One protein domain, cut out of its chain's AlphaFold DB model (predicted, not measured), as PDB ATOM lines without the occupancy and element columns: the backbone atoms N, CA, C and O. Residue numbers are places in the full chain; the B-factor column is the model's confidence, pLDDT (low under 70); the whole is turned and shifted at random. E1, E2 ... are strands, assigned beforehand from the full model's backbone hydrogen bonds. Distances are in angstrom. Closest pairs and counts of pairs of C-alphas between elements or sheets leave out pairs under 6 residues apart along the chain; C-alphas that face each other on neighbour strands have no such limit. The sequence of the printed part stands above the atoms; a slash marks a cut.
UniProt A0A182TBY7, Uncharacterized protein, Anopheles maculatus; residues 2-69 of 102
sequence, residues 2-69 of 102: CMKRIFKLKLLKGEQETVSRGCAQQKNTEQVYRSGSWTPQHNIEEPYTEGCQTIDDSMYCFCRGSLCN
ATOM      1  N   CYS A   2     190.655 197.488 191.628       93.62
ATOM      2  CA  CYS A   2     189.285 197.087 191.310       93.62
ATOM      3  C   CYS A   2     188.355 198.303 191.290       93.62
ATOM      4  O   CYS A   2     188.569 199.263 192.025       93.62
ATOM      5  N   MET A   3     187.309 198.235 190.470       94.12
ATOM      6  CA  MET A   3     186.291 199.270 190.329       94.12
ATOM      7  C   MET A   3     184.892 198.657 190.440       94.12
ATOM      8  O   MET A   3     184.620 197.568 189.920       94.12
ATOM      9  N   LYS A   4     183.998 199.357 191.132       94.75
ATOM     10  CA  LYS A   4     182.562 199.084 191.188       94.75
ATOM     11  C   LYS A   4     181.833 200.374 190.842       94.75
ATOM     12  O   LYS A   4     182.038 201.375 191.513       94.75
ATOM     13  N   ARG A   5     180.963 200.337 189.840       94.00
ATOM     14  CA  ARG A   5     180.077 201.446 189.483       94.00
ATOM     15  C   ARG A   5     178.636 201.056 189.773       94.00
ATOM     16  O   ARG A   5     178.174 200.022 189.291       94.00
ATOM     17  N   ILE A   6     177.953 201.880 190.553       93.31
ATOM     18  CA  ILE A   6     176.544 201.748 190.916       93.31
ATOM     19  C   ILE A   6     175.796 202.865 190.198       93.31
ATOM     20  O   ILE A   6     176.125 204.036 190.383       93.31
ATOM     21  N   PHE A   7     174.816 202.500 189.380       91.25
ATOM     22  CA  PHE A   7     173.956 203.452 188.691       91.25
ATOM     23  C   PHE A   7     172.510 203.264 189.129       91.25
ATOM     24  O   PHE A   7     172.035 202.133 189.267       91.25
ATOM     25  N   LYS A   8     171.827 204.385 189.356       90.62
ATOM     26  CA  LYS A   8     170.422 204.420 189.754       90.62
ATOM     27  C   LYS A   8     169.613 205.063 188.643       90.62
ATOM     28  O   LYS A   8     169.843 206.213 188.288       90.62
ATOM     29  N   LEU A   9     168.681 204.306 188.081       86.81
ATOM     30  CA  LEU A   9     167.768 204.790 187.058       86.81
ATOM     31  C   LEU A   9     166.398 205.029 187.691       86.81
ATOM     32  O   LEU A   9     165.779 204.100 188.215       86.81
ATOM     33  N   LYS A  10     165.901 206.266 187.628       85.81
ATOM     34  CA  LYS A  10     164.518 206.574 188.011       85.81
ATOM     35  C   LYS A  10     163.589 206.220 186.854       85.81
ATOM     36  O   LYS A  10     163.615 206.865 185.812       85.81
ATOM     37  N   LEU A  11     162.774 205.189 187.042       85.62
ATOM     38  CA  LEU A  11     161.741 204.758 186.104       85.62
ATOM     39  C   LEU A  11     160.364 205.211 186.609       85.62
ATOM     40  O   LEU A  11     160.167 205.470 187.794       85.62
ATOM     41  N   LEU A  12     159.368 205.228 185.718       84.44
ATOM     42  CA  LEU A  12     157.980 205.581 186.061       84.44
ATOM     43  C   LEU A  12     157.369 204.688 187.162       84.44
ATOM     44  O   LEU A  12     156.432 205.102 187.836       84.44
ATOM     45  N   LYS A  13     157.889 203.465 187.346       84.94
ATOM     46  CA  LYS A  13     157.436 202.484 188.351       84.94
ATOM     47  C   LYS A  13     158.382 202.324 189.554       84.94
ATOM     48  O   LYS A  13     158.199 201.390 190.329       84.94
ATOM     49  N   GLY A  14     159.369 203.205 189.725       83.88
ATOM     50  CA  GLY A  14     160.300 203.166 190.857       83.88
ATOM     51  C   GLY A  14     161.758 203.368 190.454       83.88
ATOM     52  O   GLY A  14     162.072 203.653 189.303       83.88
ATOM     53  N   GLU A  15     162.663 203.232 191.417       86.06
ATOM     54  CA  GLU A  15     164.105 203.330 191.188       86.06
ATOM     55  C   GLU A  15     164.699 201.935 190.948       86.06
ATOM     56  O   GLU A  15     164.460 201.011 191.724       86.06
ATOM     57  N   GLN A  16     165.468 201.779 189.868       87.31
ATOM     58  CA  GLN A  16     166.236 200.571 189.590       87.31
ATOM     59  C   GLN A  16     167.718 200.858 189.800       87.31
ATOM     60  O   GLN A  16     168.305 201.701 189.123       87.31
ATOM     61  N   GLU A  17     168.337 200.121 190.716       89.25
ATOM     62  CA  GLU A  17     169.782 200.139 190.908       89.25
ATOM     63  C   GLU A  17     170.425 199.015 190.095       89.25
ATOM     64  O   GLU A  17     169.918 197.895 190.023       89.25
ATOM     65  N   THR A  18     171.557 199.292 189.462       89.56
ATOM     66  CA  THR A  18     172.360 198.268 188.796       89.56
ATOM     67  C   THR A  18     173.836 198.507 189.066       89.56
ATOM     68  O   THR A  18     174.303 199.634 189.236       89.56
ATOM     69  N   VAL A  19     174.587 197.410 189.136       91.88
ATOM     70  CA  VAL A  19     175.986 197.418 189.555       91.88
ATOM     71  C   VAL A  19     176.854 196.779 188.482       91.88
ATOM     72  O   VAL A  19     176.726 195.589 188.201       91.88
ATOM     73  N   SER A  20     177.797 197.544 187.941       92.94
ATOM     74  CA  SER A  20     178.871 197.045 187.075       92.94
ATOM     75  C   SER A  20     180.187 196.960 187.848       92.94
ATOM     76  O   SER A  20     180.487 197.829 188.667       92.94
ATOM     77  N   ARG A  21     180.982 195.919 187.599       92.94
ATOM     78  CA  ARG A  21     182.268 195.668 188.267       92.94
ATOM     79  C   ARG A  21     183.352 195.470 187.220       92.94
ATOM     80  O   ARG A  21     183.077 194.907 186.166       92.94
ATOM     81  N   GLY A  22     184.570 195.897 187.521       91.94
ATOM     82  CA  GLY A  22     185.703 195.730 186.619       91.94
ATOM     83  C   GLY A  22     187.017 196.197 187.226       91.94
ATOM     84  O   GLY A  22     187.162 196.283 188.448       91.94
ATOM     85  N   CYS A  23     187.969 196.505 186.351       91.56
ATOM     86  CA  CYS A  23     189.251 197.101 186.705       91.56
ATOM     87  C   CYS A  23     189.202 198.613 186.467       91.56
ATOM     88  O   CYS A  23     188.612 199.070 185.490       91.56
ATOM     89  N   ALA A  24     189.834 199.383 187.350       92.00
ATOM     90  CA  ALA A  24     190.035 200.811 187.130       92.00
ATOM     91  C   ALA A  24     191.071 201.026 186.010       92.00
ATOM     92  O   ALA A  24     192.042 200.270 185.915       92.00
ATOM     93  N   GLN A  25     190.875 202.038 185.161       91.44
ATOM     94  CA  GLN A  25     191.758 202.293 184.021       91.44
ATOM     95  C   GLN A  25     193.078 202.923 184.479       91.44
ATOM     96  O   GLN A  25     193.153 204.113 184.742       91.44
ATOM     97  N   GLN A  26     194.132 202.116 184.551       90.25
ATOM     98  CA  GLN A  26     195.465 202.569 184.977       90.25
ATOM     99  C   GLN A  26     196.436 202.762 183.810       90.25
ATOM    100  O   GLN A  26     197.501 203.340 183.978       90.25
ATOM    101  N   LYS A  27     196.094 202.249 182.622       92.75
ATOM    102  CA  LYS A  27     196.922 202.383 181.425       92.75
ATOM    103  C   LYS A  27     196.576 203.688 180.713       92.75
ATOM    104  O   LYS A  27     195.495 203.799 180.130       92.75
ATOM    105  N   ASN A  28     197.520 204.618 180.712       91.44
ATOM    106  CA  ASN A  28     197.516 205.792 179.857       91.44
ATOM    107  C   ASN A  28     198.390 205.512 178.619       91.44
ATOM    108  O   ASN A  28     199.417 204.835 178.704       91.44
ATOM    109  N   THR A  29     197.942 205.934 177.437       91.75
ATOM    110  CA  THR A  29     198.685 205.742 176.182       91.75
ATOM    111  C   THR A  29     198.820 207.070 175.473       91.75
ATOM    112  O   THR A  29     197.827 207.637 175.024       91.75
ATOM    113  N   GLU A  30     200.058 207.517 175.330       92.56
ATOM    114  CA  GLU A  30     200.406 208.792 174.722       92.56
ATOM    115  C   GLU A  30     201.193 208.557 173.436       92.56
ATOM    116  O   GLU A  30     201.881 207.548 173.285       92.56
ATOM    117  N   GLN A  31     201.087 209.481 172.486       93.81
ATOM    118  CA  GLN A  31     201.881 209.446 171.262       93.81
ATOM    119  C   GLN A  31     203.121 210.304 171.464       93.81
ATOM    120  O   GLN A  31     203.015 211.509 171.684       93.81
ATOM    121  N   VAL A  32     204.298 209.691 171.370       94.12
ATOM    122  CA  VAL A  32     205.570 210.394 171.532       94.12
ATOM    123  C   VAL A  32     206.326 210.355 170.217       94.12
ATOM    124  O   VAL A  32     206.562 209.289 169.643       94.12
ATOM    125  N   TYR A  33     206.695 211.538 169.733       93.06
ATOM    126  CA  TYR A  33     207.487 211.688 168.523       93.06
ATOM    127  C   TYR A  33     208.961 211.436 168.841       93.06
ATOM    128  O   TYR A  33     209.577 212.183 169.605       93.06
ATOM    129  N   ARG A  34     209.532 210.369 168.280       92.31
ATOM    130  CA  ARG A  34     210.949 210.021 168.438       92.31
ATOM    131  C   ARG A  34     211.523 209.631 167.086       92.31
ATOM    132  O   ARG A  34     210.936 208.834 166.365       92.31
ATOM    133  N   SER A  35     212.683 210.188 166.749       89.25
ATOM    134  CA  SER A  35     213.450 209.805 165.554       89.25
ATOM    135  C   SER A  35     212.649 209.831 164.243       89.25
ATOM    136  O   SER A  35     212.809 208.957 163.397       89.25
ATOM    137  N   GLY A  36     211.781 210.829 164.066       94.38
ATOM    138  CA  GLY A  36     211.029 211.003 162.823       94.38
ATOM    139  C   GLY A  36     209.663 210.310 162.777       94.38
ATOM    140  O   GLY A  36     208.920 210.536 161.823       94.38
ATOM    141  N   SER A  37     209.298 209.507 163.784       94.56
ATOM    142  CA  SER A  37     208.031 208.767 163.815       94.56
ATOM    143  C   SER A  37     207.267 208.932 165.131       94.56
ATOM    144  O   SER A  37     207.833 209.204 166.192       94.56
ATOM    145  N   TRP A  38     205.944 208.783 165.051       95.12
ATOM    146  CA  TRP A  38     205.069 208.709 166.218       95.12
ATOM    147  C   TRP A  38     205.069 207.288 166.765       95.12
ATOM    148  O   TRP A  38     204.827 206.333 166.027       95.12
ATOM    149  N   THR A  39     205.336 207.156 168.061       94.31
ATOM    150  CA  THR A  39     205.350 205.866 168.752       94.31
ATOM    151  C   THR A  39     204.408 205.901 169.954       94.31
ATOM    152  O   THR A  39     204.439 206.875 170.713       94.31
ATOM    153  N   PRO A  40     203.570 204.866 170.157       93.50
ATOM    154  CA  PRO A  40     202.726 204.788 171.337       93.50
ATOM    155  C   PRO A  40     203.587 204.466 172.562       93.50
ATOM    156  O   PRO A  40     204.231 203.418 172.627       93.50
ATOM    157  N   GLN A  41     203.573 205.353 173.549       93.31
ATOM    158  CA  GLN A  41     204.169 205.136 174.857       93.31
ATOM    159  C   GLN A  41     203.064 204.789 175.859       93.31
ATOM    160  O   GLN A  41     202.061 205.492 175.973       93.31
ATOM    161  N   HIS A  42     203.232 203.676 176.574       93.19
ATOM    162  CA  HIS A  42     202.289 203.220 177.592       93.19
ATOM    163  C   HIS A  42     202.828 203.537 178.983       93.19
ATOM    164  O   HIS A  42     203.864 203.002 179.371       93.19
ATOM    165  N   ASN A  43     202.086 204.339 179.739       91.19
ATOM    166  CA  ASN A  43     202.394 204.655 181.126       91.19
ATOM    167  C   ASN A  43     201.325 204.024 182.026       91.19
ATOM    168  O   ASN A  43     200.136 204.023 181.697       91.19
ATOM    169  N   ILE A  44     201.755 203.432 183.140       90.88
ATOM    170  CA  ILE A  44     200.848 202.914 184.166       90.88
ATOM    171  C   ILE A  44     200.803 203.944 185.283       90.88
ATOM    172  O   ILE A  44     201.823 204.228 185.905       90.88
ATOM    173  N   GLU A  45     199.618 204.482 185.532       89.75
ATOM    174  CA  GLU A  45     199.367 205.490 186.553       89.75
ATOM    175  C   GLU A  45     198.412 204.930 187.615       89.75
ATOM    176  O   GLU A  45     197.562 204.072 187.344       89.75
ATOM    177  N   GLU A  46     198.519 205.433 188.844       86.50
ATOM    178  CA  GLU A  46     197.578 205.131 189.928       86.50
ATOM    179  C   GLU A  46     196.727 206.363 190.283       86.50
ATOM    180  O   GLU A  46     196.858 206.903 191.380       86.50
ATOM    181  N   PRO A  47     195.844 206.836 189.382       89.06
ATOM    182  CA  PRO A  47     195.103 208.078 189.600       89.06
ATOM    183  C   PRO A  47     193.942 207.939 190.599       89.06
ATOM    184  O   PRO A  47     193.339 208.938 190.981       89.06
ATOM    185  N   TYR A  48     193.586 206.716 191.006       91.38
ATOM    186  CA  TYR A  48     192.411 206.457 191.840       91.38
ATOM    187  C   TYR A  48     192.790 206.207 193.298       91.38
ATOM    188  O   TYR A  48     193.635 205.365 193.613       91.38
ATOM    189  N   THR A  49     192.102 206.903 194.198       92.38
ATOM    190  CA  THR A  49     192.173 206.687 195.641       92.38
ATOM    191  C   THR A  49     191.149 205.643 196.077       92.38
ATOM    192  O   THR A  49     190.115 205.454 195.437       92.38
ATOM    193  N   GLU A  50     191.446 204.906 197.151       93.81
ATOM    194  CA  GLU A  50     190.479 203.957 197.708       93.81
ATOM    195  C   GLU A  50     189.279 204.686 198.308       93.81
ATOM    196  O   GLU A  50     189.430 205.723 198.951       93.81
ATOM    197  N   GLY A  51     188.093 204.110 198.118       93.25
ATOM    198  CA  GLY A  51     186.835 204.688 198.578       93.25
ATOM    199  C   GLY A  51     185.819 204.858 197.455       93.25
ATOM    200  O   GLY A  51     186.040 204.431 196.323       93.25
ATOM    201  N   CYS A  52     184.674 205.448 197.799       93.69
ATOM    202  CA  CYS A  52     183.575 205.703 196.874       93.69
ATOM    203  C   CYS A  52     183.412 207.203 196.619       93.69
ATOM    204  O   CYS A  52     183.422 207.995 197.557       93.69
ATOM    205  N   GLN A  53     183.194 207.569 195.360       94.38
ATOM    206  CA  GLN A  53     182.914 208.928 194.917       94.38
ATOM    207  C   GLN A  53     181.791 208.933 193.881       94.38
ATOM    208  O   GLN A  53     181.661 207.997 193.091       94.38
ATOM    209  N   THR A  54     180.975 209.981 193.875       93.38
ATOM    210  CA  THR A  54     179.892 210.142 192.897       93.38
ATOM    211  C   THR A  54     180.382 210.990 191.730       93.38
ATOM    212  O   THR A  54     180.874 212.095 191.942       93.38
ATOM    213  N   ILE A  55     180.252 210.469 190.511       89.50
ATOM    214  CA  ILE A  55     180.585 211.139 189.248       89.50
ATOM    215  C   ILE A  55     179.388 210.942 188.317       89.50
ATOM    216  O   ILE A  55     178.983 209.799 188.102       89.50
ATOM    217  N   ASP A  56     178.824 212.026 187.782       86.69
ATOM    218  CA  ASP A  56     177.720 211.999 186.807       86.69
ATOM    219  C   ASP A  56     176.559 211.068 187.223       86.69
ATOM    220  O   ASP A  56     176.207 210.118 186.521       86.69
ATOM    221  N   ASP A  57     176.024 211.283 188.432       86.31
ATOM    222  CA  ASP A  57     174.945 210.493 189.063       86.31
ATOM    223  C   ASP A  57     175.237 208.992 189.266       86.31
ATOM    224  O   ASP A  57     174.389 208.224 189.731       86.31
ATOM    225  N   SER A  58     176.466 208.564 188.984       91.31
ATOM    226  CA  SER A  58     176.949 207.207 189.203       91.31
ATOM    227  C   SER A  58     177.940 207.180 190.364       91.31
ATOM    228  O   SER A  58     178.860 207.989 190.451       91.31
ATOM    229  N   MET A  59     177.796 206.216 191.269       94.50
ATOM    230  CA  MET A  59     178.745 206.025 192.366       94.50
ATOM    231  C   MET A  59     179.850 205.063 191.931       94.50
ATOM    232  O   MET A  59     179.586 203.900 191.626       94.50
ATOM    233  N   TYR A  60     181.089 205.539 191.939       94.44
ATOM    234  CA  TYR A  60     182.297 204.782 191.638       94.44
ATOM    235  C   TYR A  60     183.041 204.467 192.927       94.44
ATOM    236  O   TYR A  60     183.431 205.373 193.649       94.44
ATOM    237  N   CYS A  61     183.273 203.189 193.197       94.19
ATOM    238  CA  CYS A  61     184.072 202.721 194.318       94.19
ATOM    239  C   CYS A  61     185.330 202.021 193.816       94.19
ATOM    240  O   CYS A  61     185.250 201.132 192.962       94.19
ATOM    241  N   PHE A  62     186.466 202.379 194.398       95.19
ATOM    242  CA  PHE A  62     187.760 201.789 194.104       95.19
ATOM    243  C   PHE A  62     188.320 201.108 195.347       95.19
ATOM    244  O   PHE A  62     188.223 201.631 196.457       95.19
ATOM    245  N   CYS A  63     188.904 199.929 195.164       93.81
ATOM    246  CA  CYS A  63     189.503 199.163 196.251       93.81
ATOM    247  C   CYS A  63     190.727 198.374 195.773       93.81
ATOM    248  O   CYS A  63     190.862 198.053 194.581       93.81
ATOM    249  N   ARG A  64     191.624 198.063 196.715       92.75
ATOM    250  CA  ARG A  64     192.775 197.173 196.516       92.75
ATOM    251  C   ARG A  64     192.532 195.816 197.184       92.75
ATOM    252  O   ARG A  64     191.706 195.681 198.079       92.75
ATOM    253  N   GLY A  65     193.270 194.806 196.729       88.44
ATOM    254  CA  GLY A  65     193.155 193.428 197.208       88.44
ATOM    255  C   GLY A  65     192.309 192.531 196.304       88.44
ATOM    256  O   GLY A  65     191.584 192.988 195.419       88.44
ATOM    257  N   SER A  66     192.441 191.221 196.510       86.62
ATOM    258  CA  SER A  66     191.729 190.224 195.709       86.62
ATOM    259  C   SER A  66     190.232 190.286 195.992       86.62
ATOM    260  O   SER A  66     189.821 190.271 197.152       86.62
ATOM    261  N   LEU A  67     189.420 190.335 194.931       84.88
ATOM    262  CA  LEU A  67     187.961 190.221 195.012       84.88
ATOM    263  C   LEU A  67     187.280 191.290 195.895       84.88
ATOM    264  O   LEU A  67     186.128 191.105 196.288       84.88
ATOM    265  N   CYS A  68     187.930 192.429 196.160       89.50
ATOM    266  CA  CYS A  68     187.416 193.468 197.061       89.50
ATOM    267  C   CYS A  68     186.107 194.123 196.573       89.50
ATOM    268  O   CYS A  68     185.323 194.621 197.374       89.50
ATOM    269  N   ASN A  69     185.831 194.086 195.263       89.56
ATOM    270  CA  ASN A  69     184.592 194.585 194.656       89.56
ATOM    271  C   ASN A  69     183.540 193.486 194.402       89.56
ATOM    272  O   ASN A  69     182.573 193.723 193.668       89.56
TER     273      ASN A  69
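AT A GLANCE: This is residues 2 to 69 of the 102 residues of an uncharacterized protein of Anopheles maculatus (UniProt A0A182TBY7). Three strand hairpins make a long, drawn-out shape: the long hairpin E1-E2 reaches toward one end, the twisted two-stranded ribbon E3-E4 makes the other end, and the short hairpin E5-E6 lies alongside the first part of E1. E6 beside E1 joins the first and third hairpins into one strongly twisted sheet, and at its far end the tip of E1-E2, residues 10 to 15, sticks out. The printed part has 68 residues with six named strands, E1 to E6 in chain order, and no named helix, and its class is all strand. The larger sheet has the order E2 - E1 - E6 - E5, the smaller E3 - E4, both antiparallel. The whole is extended, with a radius of gyration of the C-alphas of 17.5 A and spans of 61 by 31 by 16 A.

IN THESE COORDINATES: Find C-alpha 2 at (189.285, 197.087, 191.310), where E1, residues 2 to 11, begins; it runs 29.1 A to C-alpha 11. E2, residues 14 to 23, returns over 29.9 A to C-alpha 23 at (189.251, 197.101, 186.705). In the same sheet look for E6, residues 58 to 63, 16.5 A long and ending at (189.503, 199.163, 196.251), and E5, residues 51 to 55, 13.0 A. The second sheet holds E3, residues 27 to 34, 20.6 A, and E4, residues 37 to 44, 22.4 A.

HOW THE PARTS SIT: Begin at the inner strand E1. E2 is its antiparallel neighbour at 162 degrees, and the two form a hairpin; look at N 5 and O 20, 2.8 A apart and within hydrogen-bond range. E6, the other inner strand, is also antiparallel to E1 at 162 degrees, with N 4 and O 61 at 2.8 A; C-alphas that face each other run from 2 and 63, 5.4 A, to 7 and 58, 4.8 A. E5 and E6 form a hairpin, antiparallel at 155 degrees, with N 53 and O 60 at 2.8 A. E2 and E5 are the edge strands and are apart. Move on to the hairpin E3 and E4, antiparallel at 151 degrees, where N 30 and O 41 are 2.9 A apart. Both of its strands are apart from E1, E2, E5 and E6.

THE WHOLE: The outline is flat, but only just. The two C-alphas farthest apart are those of Lys 13 and Ser 35, 60.9 A, while the C-alphas of Cys 2 and Asn 69 are 6.3 A apart. The printed part has no cut. The link from E4 to E5, six residues, is short, and the other four links are tight. The mean pLDDT of the printed part is 91.1, and no printed residue is under 70.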